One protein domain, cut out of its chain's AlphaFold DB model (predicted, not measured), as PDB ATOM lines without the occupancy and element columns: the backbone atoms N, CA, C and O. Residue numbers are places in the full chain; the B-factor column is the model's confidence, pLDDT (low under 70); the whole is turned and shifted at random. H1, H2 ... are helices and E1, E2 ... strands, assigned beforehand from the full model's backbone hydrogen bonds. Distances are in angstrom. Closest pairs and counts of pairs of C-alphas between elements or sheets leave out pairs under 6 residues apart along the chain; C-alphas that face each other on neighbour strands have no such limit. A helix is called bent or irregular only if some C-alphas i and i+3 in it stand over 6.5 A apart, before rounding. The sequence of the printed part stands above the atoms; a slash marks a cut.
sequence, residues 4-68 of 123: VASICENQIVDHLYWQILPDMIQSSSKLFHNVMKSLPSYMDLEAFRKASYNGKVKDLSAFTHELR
ATOM      1  N   VAL A   4       5.863  40.462   8.298       39.66
ATOM      2  CA  VAL A   4       7.207  40.399   8.885       39.66
ATOM      3  C   VAL A   4       8.026  41.492   8.204       39.66
ATOM      4  O   VAL A   4       8.477  41.319   7.075       39.66
ATOM      5  N   ALA A   5       8.173  42.644   8.855       42.91
ATOM      6  CA  ALA A   5       9.000  43.732   8.342       42.91
ATOM      7  C   ALA A   5      10.480  43.424   8.625       42.91
ATOM      8  O   ALA A   5      11.016  43.769   9.675       42.91
ATOM      9  N   SER A   6      11.127  42.718   7.700       41.97
ATOM     10  CA  SER A   6      12.581  42.565   7.656       41.97
ATOM     11  C   SER A   6      13.003  42.563   6.193       41.97
ATOM     12  O   SER A   6      12.962  41.511   5.559       41.97
ATOM     13  N   ILE A   7      13.354  43.725   5.634       43.97
ATOM     14  CA  ILE A   7      13.841  43.820   4.252       43.97
ATOM     15  C   ILE A   7      15.084  44.716   4.184       43.97
ATOM     16  O   ILE A   7      15.148  45.765   4.819       43.97
ATOM     17  N   CYS A   8      16.059  44.188   3.441       33.88
ATOM     18  CA  CYS A   8      17.414  44.642   3.153       33.88
ATOM     19  C   CYS A   8      17.534  46.039   2.529       33.88
ATOM     20  O   CYS A   8      16.702  46.449   1.725       33.88
ATOM     21  N   GLU A   9      18.678  46.663   2.821       39.84
ATOM     22  CA  GLU A   9      19.237  47.869   2.203       39.84
ATOM     23  C   GLU A   9      19.376  47.721   0.675       39.84
ATOM     24  O   GLU A   9      20.189  46.941   0.184       39.84
ATOM     25  N   ASN A  10      18.585  48.487  -0.081       38.03
ATOM     26  CA  ASN A  10      18.842  48.826  -1.481       38.03
ATOM     27  C   ASN A  10      18.199  50.190  -1.773       38.03
ATOM     28  O   ASN A  10      16.983  50.350  -1.699       38.03
ATOM     29  N   GLN A  11      19.017  51.169  -2.149       44.69
ATOM     30  CA  GLN A  11      18.708  52.610  -2.119       44.69
ATOM     31  C   GLN A  11      17.585  53.075  -3.077       44.69
ATOM     32  O   GLN A  11      17.075  54.183  -2.949       44.69
ATOM     33  N   ILE A  12      17.159  52.230  -4.026       40.28
ATOM     34  CA  ILE A  12      16.008  52.480  -4.924       40.28
ATOM     35  C   ILE A  12      14.681  52.053  -4.266       40.28
ATOM     36  O   ILE A  12      13.618  52.580  -4.586       40.28
ATOM     37  N   VAL A  13      14.735  51.114  -3.318       49.94
ATOM     38  CA  VAL A  13      13.560  50.559  -2.633       49.94
ATOM     39  C   VAL A  13      13.088  51.491  -1.515       49.94
ATOM     40  O   VAL A  13      11.890  51.553  -1.260       49.94
ATOM     41  N   ASP A  14      13.987  52.281  -0.918       56.88
ATOM     42  CA  ASP A  14      13.683  53.168   0.214       56.88
ATOM     43  C   ASP A  14      12.563  54.171  -0.090       56.88
ATOM     44  O   ASP A  14      11.668  54.380   0.726       56.88
ATOM     45  N   HIS A  15      12.548  54.759  -1.287       58.34
ATOM     46  CA  HIS A  15      11.565  55.795  -1.616       58.34
ATOM     47  C   HIS A  15      10.138  55.246  -1.762       58.34
ATOM     48  O   HIS A  15       9.174  55.911  -1.378       58.34
ATOM     49  N   LEU A  16      10.008  54.026  -2.292       59.97
ATOM     50  CA  LEU A  16       8.731  53.324  -2.428       59.97
ATOM     51  C   LEU A  16       8.310  52.684  -1.096       59.97
ATOM     52  O   LEU A  16       7.127  52.631  -0.761       59.97
ATOM     53  N   TYR A  17       9.293  52.238  -0.312       68.62
ATOM     54  CA  TYR A  17       9.109  51.656   1.011       68.62
ATOM     55  C   TYR A  17       8.392  52.632   1.949       68.62
ATOM     56  O   TYR A  17       7.405  52.258   2.577       68.62
ATOM     57  N   TRP A  18       8.797  53.908   1.968       71.75
ATOM     58  CA  TRP A  18       8.147  54.925   2.803       71.75
ATOM     59  C   TRP A  18       6.725  55.299   2.368       71.75
ATOM     60  O   TRP A  18       5.958  55.783   3.197       71.75
ATOM     61  N   GLN A  19       6.352  55.048   1.111       78.75
ATOM     62  CA  GLN A  19       4.997  55.304   0.610       78.75
ATOM     63  C   GLN A  19       4.045  54.144   0.910       78.75
ATOM     64  O   GLN A  19       2.910  54.367   1.315       78.75
ATOM     65  N   ILE A  20       4.510  52.903   0.752       82.94
ATOM     66  CA  ILE A  20       3.660  51.708   0.862       82.94
ATOM     67  C   ILE A  20       3.548  51.222   2.316       82.94
ATOM     68  O   ILE A  20       2.508  50.706   2.734       82.94
ATOM     69  N   LEU A  21       4.610  51.381   3.114       81.56
ATOM     70  CA  LEU A  21       4.663  50.861   4.480       81.56
ATOM     71  C   LEU A  21       3.549  51.415   5.398       81.56
ATOM     72  O   LEU A  21       2.947  50.611   6.115       81.56
ATOM     73  N   PRO A  22       3.212  52.722   5.392       85.44
ATOM     74  CA  PRO A  22       2.105  53.246   6.193       85.44
ATOM     75  C   PRO A  22       0.759  52.587   5.865       85.44
ATOM     76  O   PRO A  22       0.034  52.204   6.786       85.44
ATOM     77  N   ASP A  23       0.454  52.380   4.584       85.19
ATOM     78  CA  ASP A  23      -0.801  51.766   4.131       85.19
ATOM     79  C   ASP A  23      -0.884  50.287   4.535       85.19
ATOM     80  O   ASP A  23      -1.918  49.795   5.004       85.19
ATOM     81  N   MET A  24       0.237  49.570   4.444       84.94
ATOM     82  CA  MET A  24       0.349  48.189   4.917       84.94
ATOM     83  C   MET A  24       0.168  48.076   6.440       84.94
ATOM     84  O   MET A  24      -0.495  47.159   6.931       84.94
ATOM     85  N   ILE A  25       0.727  49.016   7.208       86.38
ATOM     86  CA  ILE A  25       0.572  49.076   8.668       86.38
ATOM     87  C   ILE A  25      -0.891  49.334   9.044       86.38
ATOM     88  O   ILE A  25      -1.417  48.688   9.954       86.38
ATOM     89  N   GLN A  26      -1.558  50.253   8.341       85.19
ATOM     90  CA  GLN A  26      -2.949  50.613   8.610       85.19
ATOM     91  C   GLN A  26      -3.924  49.475   8.287       85.19
ATOM     92  O   GLN A  26      -4.812  49.185   9.095       85.19
ATOM     93  N   SER A  27      -3.736  48.814   7.141       86.12
ATOM     94  CA  SER A  27      -4.581  47.703   6.678       86.12
ATOM     95  C   SER A  27      -4.387  46.409   7.477       86.12
ATOM     96  O   SER A  27      -5.266  45.545   7.487       86.12
ATOM     97  N   SER A  28      -3.273  46.266   8.200       84.88
ATOM     98  CA  SER A  28      -3.018  45.078   9.009       84.88
ATOM     99  C   SER A  28      -3.876  45.005  10.284       84.88
ATOM    100  O   SER A  28      -4.143  45.988  10.990       84.88
ATOM    101  N   SER A  29      -4.272  43.776  10.626       83.19
ATOM    102  CA  SER A  29      -4.948  43.457  11.888       83.19
ATOM    103  C   SER A  29      -3.972  43.277  13.055       83.19
ATOM    104  O   SER A  29      -4.317  43.617  14.184       83.19
ATOM    105  N   LYS A  30      -2.762  42.762  12.797       84.75
ATOM    106  CA  LYS A  30      -1.717  42.498  13.801       84.75
ATOM    107  C   LYS A  30      -0.339  42.781  13.215       84.75
ATOM    108  O   LYS A  30      -0.053  42.401  12.080       84.75
ATOM    109  N   LEU A  31       0.528  43.404  14.004       84.94
ATOM    110  CA  LEU A  31       1.896  43.728  13.608       84.94
ATOM    111  C   LEU A  31       2.866  43.082  14.584       84.94
ATOM    112  O   LEU A  31       2.663  43.168  15.790       84.94
ATOM    113  N   PHE A  32       3.908  42.447  14.061       83.56
ATOM    114  CA  PHE A  32       4.976  41.873  14.864       83.56
ATOM    115  C   PHE A  32       6.234  42.702  14.672       83.56
ATOM    116  O   PHE A  32       6.667  42.937  13.546       83.56
ATOM    117  N   HIS A  33       6.800  43.159  15.777       81.88
ATOM    118  CA  HIS A  33       7.932  44.067  15.787       81.88
ATOM    119  C   HIS A  33       9.015  43.513  16.711       81.88
ATOM    120  O   HIS A  33       8.719  43.069  17.815       81.88
ATOM    121  N   ASN A  34      10.267  43.519  16.254       80.25
ATOM    122  CA  ASN A  34      11.404  43.127  17.077       80.25
ATOM    123  C   ASN A  34      12.064  44.376  17.666       80.25
ATOM    124  O   ASN A  34      12.900  44.999  17.010       80.25
ATOM    125  N   VAL A  35      11.708  44.687  18.914       70.94
ATOM    126  CA  VAL A  35      12.142  45.896  19.638       70.94
ATOM    127  C   VAL A  35      13.668  46.014  19.718       70.94
ATOM    128  O   VAL A  35      14.215  47.109  19.723       70.94
ATOM    129  N   MET A  36      14.380  44.884  19.750       65.12
ATOM    130  CA  MET A  36      15.830  44.847  19.974       65.12
ATOM    131  C   MET A  36      16.661  45.023  18.694       65.12
ATOM    132  O   MET A  36      17.878  45.171  18.776       65.12
ATOM    133  N   LYS A  37      16.048  44.932  17.505       62.81
ATOM    134  CA  LYS A  37      16.771  44.913  16.216       62.81
ATOM    135  C   LYS A  37      16.233  45.878  15.161       62.81
ATOM    136  O   LYS A  37      16.778  45.914  14.061       62.81
ATOM    137  N   SER A  38      15.171  46.627  15.440       57.84
ATOM    138  CA  SER A  38      14.607  47.561  14.466       57.84
ATOM    139  C   SER A  38      15.469  48.811  14.307       57.84
ATOM    140  O   SER A  38      15.797  49.460  15.299       57.84
ATOM    141  N   LEU A  39      15.760  49.195  13.059       57.72
ATOM    142  CA  LEU A  39      16.238  50.548  12.786       57.72
ATOM    143  C   LEU A  39      15.162  51.563  13.229       57.72
ATOM    144  O   LEU A  39      13.989  51.356  12.906       57.72
ATOM    145  N   PRO A  40      15.540  52.667  13.905       61.81
ATOM    146  CA  PRO A  40      14.594  53.659  14.436       61.81
ATOM    147  C   PRO A  40      13.658  54.269  13.380       61.81
ATOM    148  O   PRO A  40      12.557  54.704  13.696       61.81
ATOM    149  N   SER A  41      14.067  54.248  12.108       72.00
ATOM    150  CA  SER A  41      13.504  55.081  11.043       72.00
ATOM    151  C   SER A  41      12.014  54.881  10.742       72.00
ATOM    152  O   SER A  41      11.388  55.815  10.254       72.00
ATOM    153  N   TYR A  42      11.426  53.699  10.973       75.69
ATOM    154  CA  TYR A  42       9.994  53.482  10.690       75.69
ATOM    155  C   TYR A  42       9.100  53.566  11.926       75.69
ATOM    156  O   TYR A  42       7.876  53.611  11.792       75.69
ATOM    157  N   MET A  43       9.687  53.588  13.126       75.62
ATOM    158  CA  MET A  43       8.920  53.699  14.369       75.62
ATOM    159  C   MET A  43       8.307  55.095  14.525       75.62
ATOM    160  O   MET A  43       7.255  55.231  15.151       75.62
ATOM    161  N   ASP A  44       8.913  56.097  13.884       81.62
ATOM    162  CA  ASP A  44       8.441  57.484  13.847       81.62
ATOM    163  C   ASP A  44       7.240  57.696  12.912       81.62
ATOM    164  O   ASP A  44       6.590  58.742  12.956       81.62
ATOM    165  N   LEU A  45       6.894  56.706  12.078       84.06
ATOM    166  CA  LEU A  45       5.725  56.800  11.213       84.06
ATOM    167  C   LEU A  45       4.445  56.886  12.045       84.06
ATOM    168  O   LEU A  45       4.175  56.054  12.918       84.06
ATOM    169  N   GLU A  46       3.584  57.840  11.699       85.69
ATOM    170  CA  GLU A  46       2.311  58.043  12.390       85.69
ATOM    171  C   GLU A  46       1.437  56.781  12.371       85.69
ATOM    172  O   GLU A  46       0.826  56.425  13.383       85.69
ATOM    173  N   ALA A  47       1.445  56.049  11.253       84.94
ATOM    174  CA  ALA A  47       0.754  54.772  11.117       84.94
ATOM    175  C   ALA A  47       1.217  53.748  12.169       84.94
ATOM    176  O   ALA A  47       0.385  53.069  12.777       84.94
ATOM    177  N   PHE A  48       2.530  53.660  12.422       85.81
ATOM    178  CA  PHE A  48       3.099  52.736  13.402       85.81
ATOM    179  C   PHE A  48       2.750  53.164  14.828       85.81
ATOM    180  O   PHE A  48       2.260  52.348  15.613       85.81
ATOM    181  N   ARG A  49       2.909  54.453  15.154       87.62
ATOM    182  CA  ARG A  49       2.553  54.998  16.472       87.62
ATOM    183  C   ARG A  49       1.077  54.772  16.798       87.62
ATOM    184  O   ARG A  49       0.751  54.325  17.896       87.62
ATOM    185  N   LYS A  50       0.184  55.007  15.831       89.31
ATOM    186  CA  LYS A  50      -1.257  54.754  15.970       89.31
ATOM    187  C   LYS A  50      -1.558  53.266  16.165       89.31
ATOM    188  O   LYS A  50      -2.366  52.911  17.018       89.31
ATOM    189  N   ALA A  51      -0.897  52.382  15.418       87.00
ATOM    190  CA  ALA A  51      -1.051  50.939  15.594       87.00
ATOM    191  C   ALA A  51      -0.540  50.455  16.965       87.00
ATOM    192  O   ALA A  51      -1.154  49.572  17.567       87.00
ATOM    193  N   SER A  52       0.545  51.050  17.468       87.00
ATOM    194  CA  SER A  52       1.096  50.777  18.798       87.00
ATOM    195  C   SER A  52       0.138  51.220  19.907       87.00
ATOM    196  O   SER A  52      -0.223  50.407  20.756       87.00
ATOM    197  N   TYR A  53      -0.377  52.456  19.835       87.12
ATOM    198  CA  TYR A  53      -1.382  52.974  20.775       87.12
ATOM    199  C   TYR A  53      -2.649  52.107  20.807       87.12
ATOM    200  O   TYR A  53      -3.195  51.824  21.869       87.12
ATOM    201  N   ASN A  54      -3.070  51.598  19.647       88.69
ATOM    202  CA  ASN A  54      -4.226  50.709  19.527       88.69
ATOM    203  C   ASN A  54      -3.936  49.251  19.945       88.69
ATOM    204  O   ASN A  54      -4.773  48.376  19.723       88.69
ATOM    205  N   GLY A  55      -2.748  48.943  20.480       85.88
ATOM    206  CA  GLY A  55      -2.371  47.603  20.942       85.88
ATOM    207  C   GLY A  55      -2.227  46.547  19.837       85.88
ATOM    208  O   GLY A  55      -2.172  45.346  20.136       85.88
ATOM    209  N   LYS A  56      -2.165  46.964  18.560       87.69
ATOM    210  CA  LYS A  56      -2.004  46.070  17.396       87.69
ATOM    211  C   LYS A  56      -0.580  45.530  17.257       87.69
ATOM    212  O   LYS A  56      -0.391  44.486  16.628       87.69
ATOM    213  N   VAL A  57       0.404  46.243  17.803       86.94
ATOM    214  CA  VAL A  57       1.821  45.867  17.752       86.94
ATOM    215  C   VAL A  57       2.126  44.867  18.866       86.94
ATOM    216  O   VAL A  57       1.818  45.095  20.035       86.94
ATOM    217  N   LYS A  58       2.709  43.733  18.489       86.31
ATOM    218  CA  LYS A  58       3.147  42.654  19.371       86.31
ATOM    219  C   LYS A  58       4.647  42.465  19.228       86.31
ATOM    220  O   LYS A  58       5.195  42.611  18.135       86.31
ATOM    221  N   ASP A  59       5.295  42.127  20.333       84.12
ATOM    222  CA  ASP A  59       6.718  41.834  20.317       84.12
ATOM    223  C   ASP A  59       6.976  40.467  19.668       84.12
ATOM    224  O   ASP A  59       6.304  39.476  19.959       84.12
ATOM    225  N   LEU A  60       7.940  40.438  18.755       85.50
ATOM    226  CA  LEU A  60       8.407  39.246  18.052       85.50
ATOM    227  C   LEU A  60       9.643  38.625  18.725       85.50
ATOM    228  O   LEU A  60      10.051  37.519  18.364       85.50
ATOM    229  N   SER A  61      10.259  39.329  19.682       82.44
ATOM    230  CA  SER A  61      11.537  38.945  20.286       82.44
ATOM    231  C   SER A  61      11.502  37.526  20.866       82.44
ATOM    232  O   SER A  61      12.346  36.710  20.488       82.44
ATOM    233  N   ALA A  62      10.479  37.199  21.665       82.06
ATOM    234  CA  ALA A  62      10.307  35.898  22.312       82.06
ATOM    235  C   ALA A  62      10.326  34.742  21.302       82.06
ATOM    236  O   ALA A  62      11.170  33.852  21.398       82.06
ATOM    237  N   PHE A  63       9.505  34.824  20.250       84.19
ATOM    238  CA  PHE A  63       9.460  33.801  19.202       84.19
ATOM    239  C   PHE A  63      10.787  33.692  18.446       84.19
ATOM    240  O   PHE A  63      11.245  32.597  18.128       84.19
ATOM    241  N   THR A  64      11.460  34.815  18.171       85.25
ATOM    242  CA  THR A  64      12.771  34.757  17.502       85.25
ATOM    243  C   THR A  64      13.865  34.176  18.389       85.25
ATOM    244  O   THR A  64      14.814  33.598  17.865       85.25
ATOM    245  N   HIS A  65      13.771  34.326  19.711       84.44
ATOM    246  CA  HIS A  65      14.710  33.719  20.651       84.44
ATOM    247  C   HIS A  65      14.513  32.209  20.729       84.44
ATOM    248  O   HIS A  65      15.497  31.481  20.608       84.44
ATOM    249  N   GLU A  66      13.266  31.748  20.817       87.69
ATOM    250  CA  GLU A  66      12.929  30.322  20.787       87.69
ATOM    251  C   GLU A  66      13.412  29.660  19.492       87.69
ATOM    252  O   GLU A  66      14.089  28.633  19.526       87.69
ATOM    253  N   LEU A  67      13.167  30.292  18.340       86.31
ATOM    254  CA  LEU A  67      13.650  29.779  17.058       86.31
ATOM    255  C   LEU A  67      15.183  29.724  16.987       86.31
ATOM    256  O   LEU A  67      15.727  28.801  16.394       86.31
ATOM    257  N   ARG A  68      15.901  30.665  17.619       86.44
ATOM    258  CA  ARG A  68      17.378  30.655  17.660       86.44
ATOM    259  C   ARG A  68      17.961  29.527  18.508       86.44
ATOM    260  O   ARG A  68      19.160  29.265  18.360       86.44
TER     261      ARG A  68
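AT A GLANCE: This is residues 4 to 68 of the 123 residues of an uncharacterized protein of Kingdonia uniflora (UniProt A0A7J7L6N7). A short ribbon of two parallel strands, E1 and E2, forms one side of a loose arch; H2 bridges from it to the long helix H1, whose residues 22 to 26 pack on H2, and H3 lies beyond the strands' last residues, away from the other helices. Residues 8 to 16 stick out at H1's beginning. The printed part has 65 residues, with three named helices and two named strands in the order H1, E1, H2, E2, H3 along the chain; of the 37 residues in named elements helices hold 31 and strands 6, and the class is mostly helix. It is compact, with a radius of gyration of the C-alphas of 12.3 A and spans of 34 by 28 by 18 A.

HOW THE PARTS SIT: E1, residues 31 to 33, and E2, residues 57 to 59, are parallel neighbours at 40 degrees; N 58 and O 31 are within hydrogen-bond range at 2.8 A, as are N 33 and O 58 at 2.9 A. H2, residues 46 to 53, comes closest to E2 at the C-alphas of Ala 51 and Val 57, 6.2 A apart. E1, H2 and E2 form a strand-helix-strand unit, two parallel strands with a helix between, with a right-handed crossover. H1, residues 13 to 27, touches H2 with residues 22 to 26 alone, the closest C-alphas being those of Pro 22 and Ala 47, 5.3 A apart; they run the same way at a steep tilt of 40 degrees. H3, residues 61 to 68, is apart from H1 and H2. Every O i to N i+4 pair is within hydrogen-bond range in H2 and H3, and 8 of 11 in H1.

IN THESE COORDINATES: H1 runs 20.6 A from C-alpha 13 at (13.560, 50.559, -2.633), and is irregular, but only just: C-alphas 19 and 22 are 6.6 A apart. H2 and H3 each measure 10.5 A, E1 6.4 A and E2 6.8 A. H3 ends at C-alpha 68, (17.378, 30.655, 17.660).

THE WHOLE: The C-alphas farthest apart, those of Ile 12 and Glu 66, are 34.1 A apart. The printed part has no cut, and the link from E1 to H2 is long, with 12 residues. Residues 4 to 17 and 36 to 40 have pLDDT under 70.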